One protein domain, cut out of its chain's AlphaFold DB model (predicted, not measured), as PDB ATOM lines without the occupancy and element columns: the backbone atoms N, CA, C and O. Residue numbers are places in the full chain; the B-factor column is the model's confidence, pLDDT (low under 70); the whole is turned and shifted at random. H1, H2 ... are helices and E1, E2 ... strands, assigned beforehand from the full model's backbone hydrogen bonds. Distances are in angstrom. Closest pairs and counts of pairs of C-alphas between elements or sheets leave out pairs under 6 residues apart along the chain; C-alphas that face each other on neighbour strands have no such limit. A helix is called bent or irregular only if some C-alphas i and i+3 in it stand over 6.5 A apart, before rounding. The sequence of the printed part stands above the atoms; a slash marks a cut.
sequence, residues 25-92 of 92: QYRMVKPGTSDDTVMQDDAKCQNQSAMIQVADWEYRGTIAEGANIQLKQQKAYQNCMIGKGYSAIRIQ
ATOM      1  N   GLN A  25     -25.356  63.107  36.715       60.59
ATOM      2  CA  GLN A  25     -25.499  62.403  37.978       60.59
ATOM      3  C   GLN A  25     -26.977  62.106  38.180       60.59
ATOM      4  O   GLN A  25     -27.802  63.011  38.275       60.59
ATOM      5  N   TYR A  26     -27.336  60.829  38.191       66.75
ATOM      6  CA  TYR A  26     -28.693  60.414  38.513       66.75
ATOM      7  C   TYR A  26     -28.800  60.238  40.021       66.75
ATOM      8  O   TYR A  26     -28.004  59.515  40.618       66.75
ATOM      9  N   ARG A  27     -29.799  60.876  40.632       78.44
ATOM     10  CA  ARG A  27     -30.138  60.665  42.040       78.44
ATOM     11  C   ARG A  27     -31.512  60.038  42.147       78.44
ATOM     12  O   ARG A  27     -32.460  60.475  41.497       78.44
ATOM     13  N   MET A  28     -31.599  59.017  42.989       83.75
ATOM     14  CA  MET A  28     -32.857  58.374  43.340       83.75
ATOM     15  C   MET A  28     -33.543  59.212  44.413       83.75
ATOM     16  O   MET A  28     -32.963  59.455  45.470       83.75
ATOM     17  N   VAL A  29     -34.764  59.673  44.146       85.25
ATOM     18  CA  VAL A  29     -35.556  60.433  45.123       85.25
ATOM     19  C   VAL A  29     -36.942  59.846  45.295       85.25
ATOM     20  O   VAL A  29     -37.527  59.316  44.352       85.25
ATOM     21  N   LYS A  30     -37.492  60.005  46.494       89.50
ATOM     22  CA  LYS A  30     -38.868  59.642  46.813       89.50
ATOM     23  C   LYS A  30     -39.485  60.744  47.680       89.50
ATOM     24  O   LYS A  30     -39.150  60.837  48.862       89.50
ATOM     25  N   PRO A  31     -40.332  61.620  47.108       85.38
ATOM     26  CA  PRO A  31     -40.941  62.718  47.854       85.38
ATOM     27  C   PRO A  31     -41.723  62.217  49.075       85.38
ATOM     28  O   PRO A  31     -42.406  61.198  49.003       85.38
ATOM     29  N   GLY A  32     -41.619  62.932  50.198       86.50
ATOM     30  CA  GLY A  32     -42.354  62.610  51.429       86.50
ATOM     31  C   GLY A  32     -41.824  61.408  52.220       86.50
ATOM     32  O   GLY A  32     -42.467  60.994  53.180       86.50
ATOM     33  N   THR A  33     -40.675  60.839  51.844       90.12
ATOM     34  CA  THR A  33     -40.004  59.770  52.603       90.12
ATOM     35  C   THR A  33     -38.952  60.363  53.540       90.12
ATOM     36  O   THR A  33     -38.260  61.302  53.156       90.12
ATOM     37  N   SER A  34     -38.839  59.838  54.765       91.81
ATOM     38  CA  SER A  34     -37.817  60.276  55.724       91.81
ATOM     39  C   SER A  34     -36.415  59.840  55.300       91.81
ATOM     40  O   SER A  34     -36.254  58.771  54.708       91.81
ATOM     41  N   ASP A  35     -35.399  60.623  55.668       88.25
ATOM     42  CA  ASP A  35     -33.999  60.331  55.336       88.25
ATOM     43  C   ASP A  35     -33.548  58.951  55.844       88.25
ATOM     44  O   ASP A  35     -32.889  58.218  55.110       88.25
ATOM     45  N   ASP A  36     -33.991  58.532  57.035       92.19
ATOM     46  CA  ASP A  36     -33.691  57.198  57.578       92.19
ATOM     47  C   ASP A  36     -34.206  56.071  56.677       92.19
ATOM     48  O   ASP A  36     -33.529  55.063  56.457       92.19
ATOM     49  N   THR A  37     -35.409  56.241  56.123       91.44
ATOM     50  CA  THR A  37     -36.001  55.259  55.208       91.44
ATOM     51  C   THR A  37     -35.227  55.229  53.894       91.44
ATOM     52  O   THR A  37     -34.950  54.147  53.378       91.44
ATOM     53  N   VAL A  38     -34.825  56.402  53.387       90.75
ATOM     54  CA  VAL A  38     -33.977  56.508  52.194       90.75
ATOM     55  C   VAL A  38     -32.651  55.791  52.401       90.75
ATOM     56  O   VAL A  38     -32.266  54.985  51.560       90.75
ATOM     57  N   MET A  39     -31.983  56.015  53.533       90.69
ATOM     58  CA  MET A  39     -30.714  55.360  53.851       90.69
ATOM     59  C   MET A  39     -30.856  53.840  53.977       90.69
ATOM     60  O   MET A  39     -30.022  53.099  53.458       90.69
ATOM     61  N   GLN A  40     -31.911  53.352  54.637       93.44
ATOM     62  CA  GLN A  40     -32.146  51.911  54.753       93.44
ATOM     63  C   GLN A  40     -32.456  51.257  53.406       93.44
ATOM     64  O   GLN A  40     -31.978  50.152  53.138       93.44
ATOM     65  N   ASP A  41     -33.277  51.896  52.574       93.06
ATOM     66  CA  ASP A  41     -33.608  51.394  51.243       93.06
ATOM     67  C   ASP A  41     -32.383  51.393  50.327       93.06
ATOM     68  O   ASP A  41     -32.133  50.387  49.661       93.06
ATOM     69  N   ASP A  42     -31.593  52.467  50.360       92.00
ATOM     70  CA  ASP A  42     -30.345  52.587  49.613       92.00
ATOM     71  C   ASP A  42     -29.361  51.479  50.002       92.00
ATOM     72  O   ASP A  42     -28.934  50.703  49.146       92.00
ATOM     73  N   ALA A  43     -29.090  51.310  51.300       93.38
ATOM     74  CA  ALA A  43     -28.191  50.270  51.798       93.38
ATOM     75  C   ALA A  43     -28.666  48.856  51.424       93.38
ATOM     76  O   ALA A  43     -27.863  48.013  51.016       93.38
ATOM     77  N   LYS A  44     -29.976  48.581  51.514       94.75
ATOM     78  CA  LYS A  44     -30.554  47.294  51.092       94.75
ATOM     79  C   LYS A  44     -30.347  47.051  49.601       94.75
ATOM     80  O   LYS A  44     -29.914  45.964  49.220       94.75
ATOM     81  N   CYS A  45     -30.633  48.048  48.767       94.31
ATOM     82  CA  CYS A  45     -30.487  47.927  47.322       94.31
ATOM     83  C   CYS A  45     -29.020  47.817  46.887       94.31
ATOM     84  O   CYS A  45     -28.729  47.055  45.965       94.31
ATOM     85  N   GLN A  46     -28.096  48.515  47.555       92.75
ATOM     86  CA  GLN A  46     -26.657  48.367  47.317       92.75
ATOM     87  C   GLN A  46     -26.153  46.976  47.708       92.75
ATOM     88  O   GLN A  46     -25.396  46.355  46.966       92.75
ATOM     89  N   ASN A  47     -26.597  46.450  48.850       94.38
ATOM     90  CA  ASN A  47     -26.196  45.115  49.281       94.38
ATOM     91  C   ASN A  47     -26.723  44.042  48.313       94.38
ATOM     92  O   ASN A  47     -25.981  43.164  47.881       94.38
ATOM     93  N   GLN A  48     -27.981  44.166  47.883       92.94
ATOM     94  CA  GLN A  48     -28.567  43.251  46.907       92.94
ATOM     95  C   GLN A  48     -27.847  43.301  45.553       92.94
ATOM     96  O   GLN A  48     -27.624  42.255  44.942       92.94
ATOM     97  N   SER A  49     -27.477  44.489  45.069       92.56
ATOM     98  CA  SER A  49     -26.757  44.599  43.803       92.56
ATOM     99  C   SER A  49     -25.339  44.041  43.896       92.56
ATOM    100  O   SER A  49     -24.920  43.348  42.973       92.56
ATOM    101  N   ALA A  50     -24.637  44.242  45.014       91.44
ATOM    102  CA  ALA A  50     -23.282  43.733  45.240       91.44
ATOM    103  C   ALA A  50     -23.181  42.195  45.185       91.44
ATOM    104  O   ALA A  50     -22.111  41.653  44.908       91.44
ATOM    105  N   MET A  51     -24.292  41.474  45.378       91.69
ATOM    106  CA  MET A  51     -24.331  40.015  45.214       91.69
ATOM    107  C   MET A  51     -24.155  39.563  43.754       91.69
ATOM    108  O   MET A  51     -23.860  38.393  43.506       91.69
ATOM    109  N   ILE A  52     -24.312  40.461  42.775       91.06
ATOM    110  CA  ILE A  52     -24.086  40.153  41.362       91.06
ATOM    111  C   ILE A  52     -22.583  40.136  41.099       91.06
ATOM    112  O   ILE A  52     -21.936  41.178  41.066       91.06
ATOM    113  N   GLN A  53     -22.044  38.940  40.878       89.88
ATOM    114  CA  GLN A  53     -20.613  38.715  40.627       89.88
ATOM    115  C   GLN A  53     -20.351  37.999  39.296       89.88
ATOM    116  O   GLN A  53     -19.231  37.598  39.007       89.88
ATOM    117  N   VAL A  54     -21.392  37.803  38.485       90.88
ATOM    118  CA  VAL A  54     -21.316  36.975  37.280       90.88
ATOM    119  C   VAL A  54     -21.474  37.834  36.032       90.88
ATOM    120  O   VAL A  54     -22.543  38.398  35.770       90.88
ATOM    121  N   ALA A  55     -20.420  37.876  35.222       89.25
ATOM    122  CA  ALA A  55     -20.473  38.478  33.899       89.25
ATOM    123  C   ALA A  55     -21.286  37.626  32.913       89.25
ATOM    124  O   ALA A  55     -21.421  36.401  33.065       89.25
ATOM    125  N   ASP A  56     -21.837  38.285  31.892       89.75
ATOM    126  CA  ASP A  56     -22.413  37.597  30.732       89.75
ATOM    127  C   ASP A  56     -21.353  36.758  30.018       89.75
ATOM    128  O   ASP A  56     -20.167  37.085  30.039       89.75
ATOM    129  N   TRP A  57     -21.788  35.669  29.384       91.25
ATOM    130  CA  TRP A  57     -20.905  34.690  28.743       91.25
ATOM    131  C   TRP A  57     -19.950  35.319  27.712       91.25
ATOM    132  O   TRP A  57     -18.825  34.856  27.582       91.25
ATOM    133  N   GLU A  58     -20.376  36.402  27.059       91.19
ATOM    134  CA  GLU A  58     -19.612  37.178  26.068       91.19
ATOM    135  C   GLU A  58     -18.388  37.885  26.667       91.19
ATOM    136  O   GLU A  58     -17.397  38.099  25.976       91.19
ATOM    137  N   TYR A  59     -18.453  38.254  27.950       88.50
ATOM    138  CA  TYR A  59     -17.426  39.052  28.627       88.50
ATOM    139  C   TYR A  59     -16.575  38.231  29.597       88.50
ATOM    140  O   TYR A  59     -15.576  38.749  30.102       88.50
ATOM    141  N   ARG A  60     -16.935  36.970  29.855       87.25
ATOM    142  CA  ARG A  60     -16.169  36.075  30.732       87.25
ATOM    143  C   ARG A  60     -14.773  35.825  30.166       87.25
ATOM    144  O   ARG A  60     -14.627  35.450  29.007       87.25
ATOM    145  N   GLY A  61     -13.749  36.013  30.994       89.00
ATOM    146  CA  GLY A  61     -12.344  35.874  30.614       89.00
ATOM    147  C   GLY A  61     -11.782  37.065  29.833       89.00
ATOM    148  O   GLY A  61     -10.637  37.009  29.385       89.00
ATOM    149  N   THR A  62     -12.554  38.143  29.662       92.31
ATOM    150  CA  THR A  62     -12.098  39.366  28.986       92.31
ATOM    151  C   THR A  62     -11.738  40.455  29.995       92.31
ATOM    152  O   THR A  62     -12.221  40.474  31.124       92.31
ATOM    153  N   ILE A  63     -10.958  41.450  29.563       89.56
ATOM    154  CA  ILE A  63     -10.668  42.643  30.378       89.56
ATOM    155  C   ILE A  63     -11.927  43.451  30.747       89.56
ATOM    156  O   ILE A  63     -11.899  44.246  31.682       89.56
ATOM    157  N   ALA A  64     -13.031  43.254  30.019       91.50
ATOM    158  CA  ALA A  64     -14.300  43.939  30.240       91.50
ATOM    159  C   ALA A  64     -15.231  43.191  31.214       91.50
ATOM    160  O   ALA A  64     -16.317  43.687  31.511       91.50
ATOM    161  N   GLU A  65     -14.817  42.033  31.744       90.19
ATOM    162  CA  GLU A  65     -15.613  41.228  32.678       90.19
ATOM    163  C   GLU A  65     -16.078  42.046  33.892       90.19
ATOM    164  O   GLU A  65     -17.272  42.103  34.197       90.19
ATOM    165  N   GLY A  66     -15.149  42.766  34.532       88.50
ATOM    166  CA  GLY A  66     -15.454  43.616  35.685       88.50
ATOM    167  C   GLY A  66     -16.410  44.764  35.352       88.50
ATOM    168  O   GLY A  66     -17.304  45.070  36.140       88.50
ATOM    169  N   ALA A  67     -16.286  45.357  34.161       91.00
ATOM    170  CA  ALA A  67     -17.180  46.422  33.710       91.00
ATOM    171  C   ALA A  67     -18.603  45.900  33.451       91.00
ATOM    172  O   ALA A  67     -19.576  46.557  33.823       91.00
ATOM    173  N   ASN A  68     -18.745  44.699  32.875       93.25
ATOM    174  CA  ASN A  68     -20.051  44.059  32.698       93.25
ATOM    175  C   ASN A  68     -20.719  43.782  34.054       93.25
ATOM    176  O   ASN A  68     -21.894  44.110  34.237       93.25
ATOM    177  N   ILE A  69     -19.966  43.258  35.026       91.00
ATOM    178  CA  ILE A  69     -20.469  43.043  36.389       91.00
ATOM    179  C   ILE A  69     -20.928  44.371  36.996       91.00
ATOM    180  O   ILE A  69     -22.061  44.466  37.465       91.00
ATOM    181  N   GLN A  70     -20.107  45.420  36.925       90.50
ATOM    182  CA  GLN A  70     -20.444  46.728  37.487       90.50
ATOM    183  C   GLN A  70     -21.703  47.337  36.849       90.50
ATOM    184  O   GLN A  70     -22.562  47.865  37.558       90.50
ATOM    185  N   LEU A  71     -21.865  47.220  35.528       90.50
ATOM    186  CA  LEU A  71     -23.077  47.660  34.828       90.50
ATOM    187  C   LEU A  71     -24.320  46.906  35.315       90.50
ATOM    188  O   LEU A  71     -25.369  47.514  35.542       90.50
ATOM    189  N   LYS A  72     -24.210  45.590  35.526       91.81
ATOM    190  CA  LYS A  72     -25.310  44.791  36.082       91.81
ATOM    191  C   LYS A  72     -25.638  45.185  37.517       91.81
ATOM    192  O   LYS A  72     -26.817  45.313  37.840       91.81
ATOM    193  N   GLN A  73     -24.626  45.415  38.351       92.69
ATOM    194  CA  GLN A  73     -24.809  45.890  39.723       92.69
ATOM    195  C   GLN A  73     -25.550  47.235  39.738       92.69
ATOM    196  O   GLN A  73     -26.557  47.376  40.430       92.69
ATOM    197  N   GLN A  74     -25.135  48.202  38.912       90.94
ATOM    198  CA  GLN A  74     -25.819  49.497  38.812       90.94
ATOM    199  C   GLN A  74     -27.271  49.356  38.345       90.94
ATOM    200  O   GLN A  74     -28.170  49.954  38.936       90.94
ATOM    201  N   LYS A  75     -27.527  48.534  37.322       91.06
ATOM    202  CA  LYS A  75     -28.886  48.305  36.816       91.06
ATOM    203  C   LYS A  75     -29.779  47.619  37.854       91.06
ATOM    204  O   LYS A  75     -30.935  47.998  38.017       91.06
ATOM    205  N   ALA A  76     -29.250  46.638  38.582       93.12
ATOM    206  CA  ALA A  76     -29.978  45.963  39.653       93.12
ATOM    207  C   ALA A  76     -30.297  46.910  40.816       93.12
ATOM    208  O   ALA A  76     -31.431  46.919  41.295       93.12
ATOM    209  N   TYR A  77     -29.338  47.749  41.215       93.62
ATOM    210  CA  TYR A  77     -29.559  48.806  42.201       93.62
ATOM    211  C   TYR A  77     -30.676  49.758  41.753       93.62
ATOM    212  O   TYR A  77     -31.622  49.999  42.503       93.62
ATOM    213  N   GLN A  78     -30.612  50.243  40.507       90.69
ATOM    214  CA  GLN A  78     -31.626  51.145  39.964       90.69
ATOM    215  C   GLN A  78     -33.016  50.511  39.976       90.69
ATOM    216  O   GLN A  78     -33.963  51.126  40.458       90.69
ATOM    217  N   ASN A  79     -33.134  49.263  39.518       92.81
ATOM    218  CA  ASN A  79     -34.399  48.532  39.526       92.81
ATOM    219  C   ASN A  79     -34.945  48.326  40.946       92.81
ATOM    220  O   ASN A  79     -36.148  48.462  41.156       92.81
ATOM    221  N   CYS A  80     -34.080  48.028  41.921       93.75
ATOM    222  CA  CYS A  80     -34.472  47.879  43.324       93.75
ATOM    223  C   CYS A  80     -35.057  49.181  43.887       93.75
ATOM    224  O   CYS A  80     -36.147  49.182  44.461       93.75
ATOM    225  N   MET A  81     -34.371  50.302  43.664       93.94
ATOM    226  CA  MET A  81     -34.828  51.619  44.109       93.94
ATOM    227  C   MET A  81     -36.119  52.040  43.387       93.94
ATOM    228  O   MET A  81     -37.068  52.479  44.034       93.94
ATOM    229  N   ILE A  82     -36.223  51.826  42.071       92.12
ATOM    230  CA  ILE A  82     -37.454  52.104  41.307       92.12
ATOM    231  C   ILE A  82     -38.626  51.263  41.824       92.12
ATOM    232  O   ILE A  82     -39.709  51.798  42.058       92.12
ATOM    233  N   GLY A  83     -38.412  49.971  42.092       90.69
ATOM    234  CA  GLY A  83     -39.434  49.084  42.660       90.69
ATOM    235  C   GLY A  83     -39.933  49.516  44.044       90.69
ATOM    236  O   GLY A  83     -41.060  49.202  44.420       90.69
ATOM    237  N   LYS A  84     -39.134  50.287  44.792       90.06
ATOM    238  CA  LYS A  84     -39.507  50.894  46.084       90.06
ATOM    239  C   LYS A  84     -40.199  52.258  45.951       90.06
ATOM    240  O   LYS A  84     -40.547  52.876  46.965       90.06
ATOM    241  N   GLY A  85     -40.416  52.722  44.721       90.12
ATOM    242  CA  GLY A  85     -41.084  53.981  44.402       90.12
ATOM    243  C   GLY A  85     -40.151  55.189  44.313       90.12
ATOM    244  O   GLY A  85     -40.631  56.314  44.423       90.12
ATOM    245  N   TYR A  86     -38.840  54.982  44.153       92.12
ATOM    246  CA  TYR A  86     -37.906  56.076  43.880       92.12
ATOM    247  C   TYR A  86     -37.873  56.394  42.384       92.12
ATOM    248  O   TYR A  86     -37.886  55.500  41.540       92.12
ATOM    249  N   SER A  87     -37.752  57.673  42.060       87.62
ATOM    250  CA  SER A  87     -37.579  58.159  40.694       87.62
ATOM    251  C   SER A  87     -36.134  58.581  40.473       87.62
ATOM    252  O   SER A  87     -35.561  59.305  41.289       87.62
ATOM    253  N   ALA A  88     -35.550  58.151  39.355       82.19
ATOM    254  CA  ALA A  88     -34.242  58.616  38.918       82.19
ATOM    255  C   ALA A  88     -34.389  60.008  38.295       82.19
ATOM    256  O   ALA A  88     -34.878  60.139  37.173       82.19
ATOM    257  N   ILE A  89     -33.964  61.051  39.009       79.19
ATOM    258  CA  ILE A  89     -33.850  62.390  38.425       79.19
ATOM    259  C   ILE A  89     -32.416  62.619  37.983       79.19
ATOM    260  O   ILE A  89     -31.470  62.338  38.722       79.19
ATOM    261  N   ARG A  90     -32.260  63.164  36.777       71.94
ATOM    262  CA  ARG A  90     -30.986  63.718  36.330       71.94
ATOM    263  C   ARG A  90     -30.736  65.010  37.109       71.94
ATOM    264  O   ARG A  90     -31.527  65.943  37.006       71.94
ATOM    265  N   ILE A  91     -29.639  65.055  37.849       65.50
ATOM    266  CA  ILE A  91     -29.078  66.285  38.392       65.50
ATOM    267  C   ILE A  91     -28.153  66.839  37.301       65.50
ATOM    268  O   ILE A  91     -27.240  66.138  36.850       65.50
ATOM    269  N   GLN A  92     -28.477  68.031  36.805       56.69
ATOM    270  CA  GLN A  92     -27.643  68.808  35.884       56.69
ATOM    271  C   GLN A  92     -26.731  69.742  36.664       56.69
ATOM    272  O   GLN A  92     -27.201  70.274  37.695       56.69
TER     273      GLN A  92
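AT A GLANCE: This is residues 25 to 92 of the 92 residues of an uncharacterized protein of Pseudomonas plecoglossicida (UniProt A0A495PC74). A small ribbon of two antiparallel strands, E1 and E2, sits near one end of a long helical hairpin made of H1 and H2, and the loop of residues 51 to 64, which joins the two helices, makes the opposite end. The two helices run opposite ways with a slant between them; the ribbon meets the last turns of H2 near Met 28 and Ala 88, and from there it sticks out away from the helices, with the first and last printed residues, Gln 25 and Gln 92, near each other at its far end. The printed part has 68 residues with two named helices and two named strands, in the order E1, H1, H2, E2 along the chain; the sheet has the order E1 - E2, antiparallel, and the class is mixed, helices and strands. The whole is loose, with a radius of gyration of the C-alphas of 14.0 A, and only just elongated, with spans of 45 by 26 by 15 A.

IN THESE COORDINATES: The strand E1 holds residues 25 to 29 and begins at C-alpha 25, at (-25.499, 62.403, 37.978). Its partner E2 holds residues 87 to 91 and ends at C-alpha 91, at (-29.078, 66.285, 38.392). E1 measures 12.5 A from first to last C-alpha and E2 measures 12.0 A. The longest helix by residues is H2, residues 65 to 83, which measures 27.0 A from first to last C-alpha and ends at C-alpha 83, at (-39.434, 49.084, 42.660). The helix H1 holds residues 35 to 50 and measures 22.2 A. Neither helix is bent or irregular.

HOW THE PARTS SIT: E1 and E2 are antiparallel neighbour strands, with 143 degrees between their N-to-C directions. C-alphas 26 and 90 face each other at 4.6 A, and so do C-alphas 28 and 88, also at 4.6 A. N 27 and O 89 are within hydrogen-bond range at 2.9 A, and N 87 and O 29 are within range at 2.8 A. Outward from this sheet comes H2, whose residues 78 to 82 have C-alphas within 10 A of the strands, in 7 pairs with E1 and 5 pairs with E2. The closest C-alphas of E1 and H2 are those of Met 28 and Met 81, 7.1 A apart. The closest C-alphas of H2 and E2 are those of Ile 82 and Ala 88, 7.6 A apart. Further outward, H1 and H2 touch, with 15 pairs of C-alphas within 8 A. Their closest C-alphas are those of Ser 49 and Gln 73, 4.7 A apart. Their lines stand at a steep tilt of 36 degrees, only just past shallow, and they run opposite ways; together they form a helical hairpin. H1 and E2 are apart. In H1 and H2 every O i to N i+4 pair is within hydrogen-bond range.

THE WHOLE: The two C-alphas farthest apart are those of Gly 32, in the link from E1 to H1, and Gly 61, in the link from H1 to H2, at 45.3 A. The C-alphas of Gln 25 and Gln 92, the first and last printed residues, are 7.1 A apart, and Gln 92 is the chain's last residue. The link from H1 to H2, residues 51 to 64, is long, with 14 residues and no named element; its C-alphas lie 11 to 24 A from the mean of the C-alphas. The links from E1 to H1, with 5 residues, and from H2 to E2, with 3 residues, are tight. The printed part has no cut. The mean pLDDT of the printed part is 88.5, and the model's confidence is under 70 at residues 25 to 26 and 91 to 92; the mean is 75 in E1 and 77 in E2, against 92 in each of the two helices.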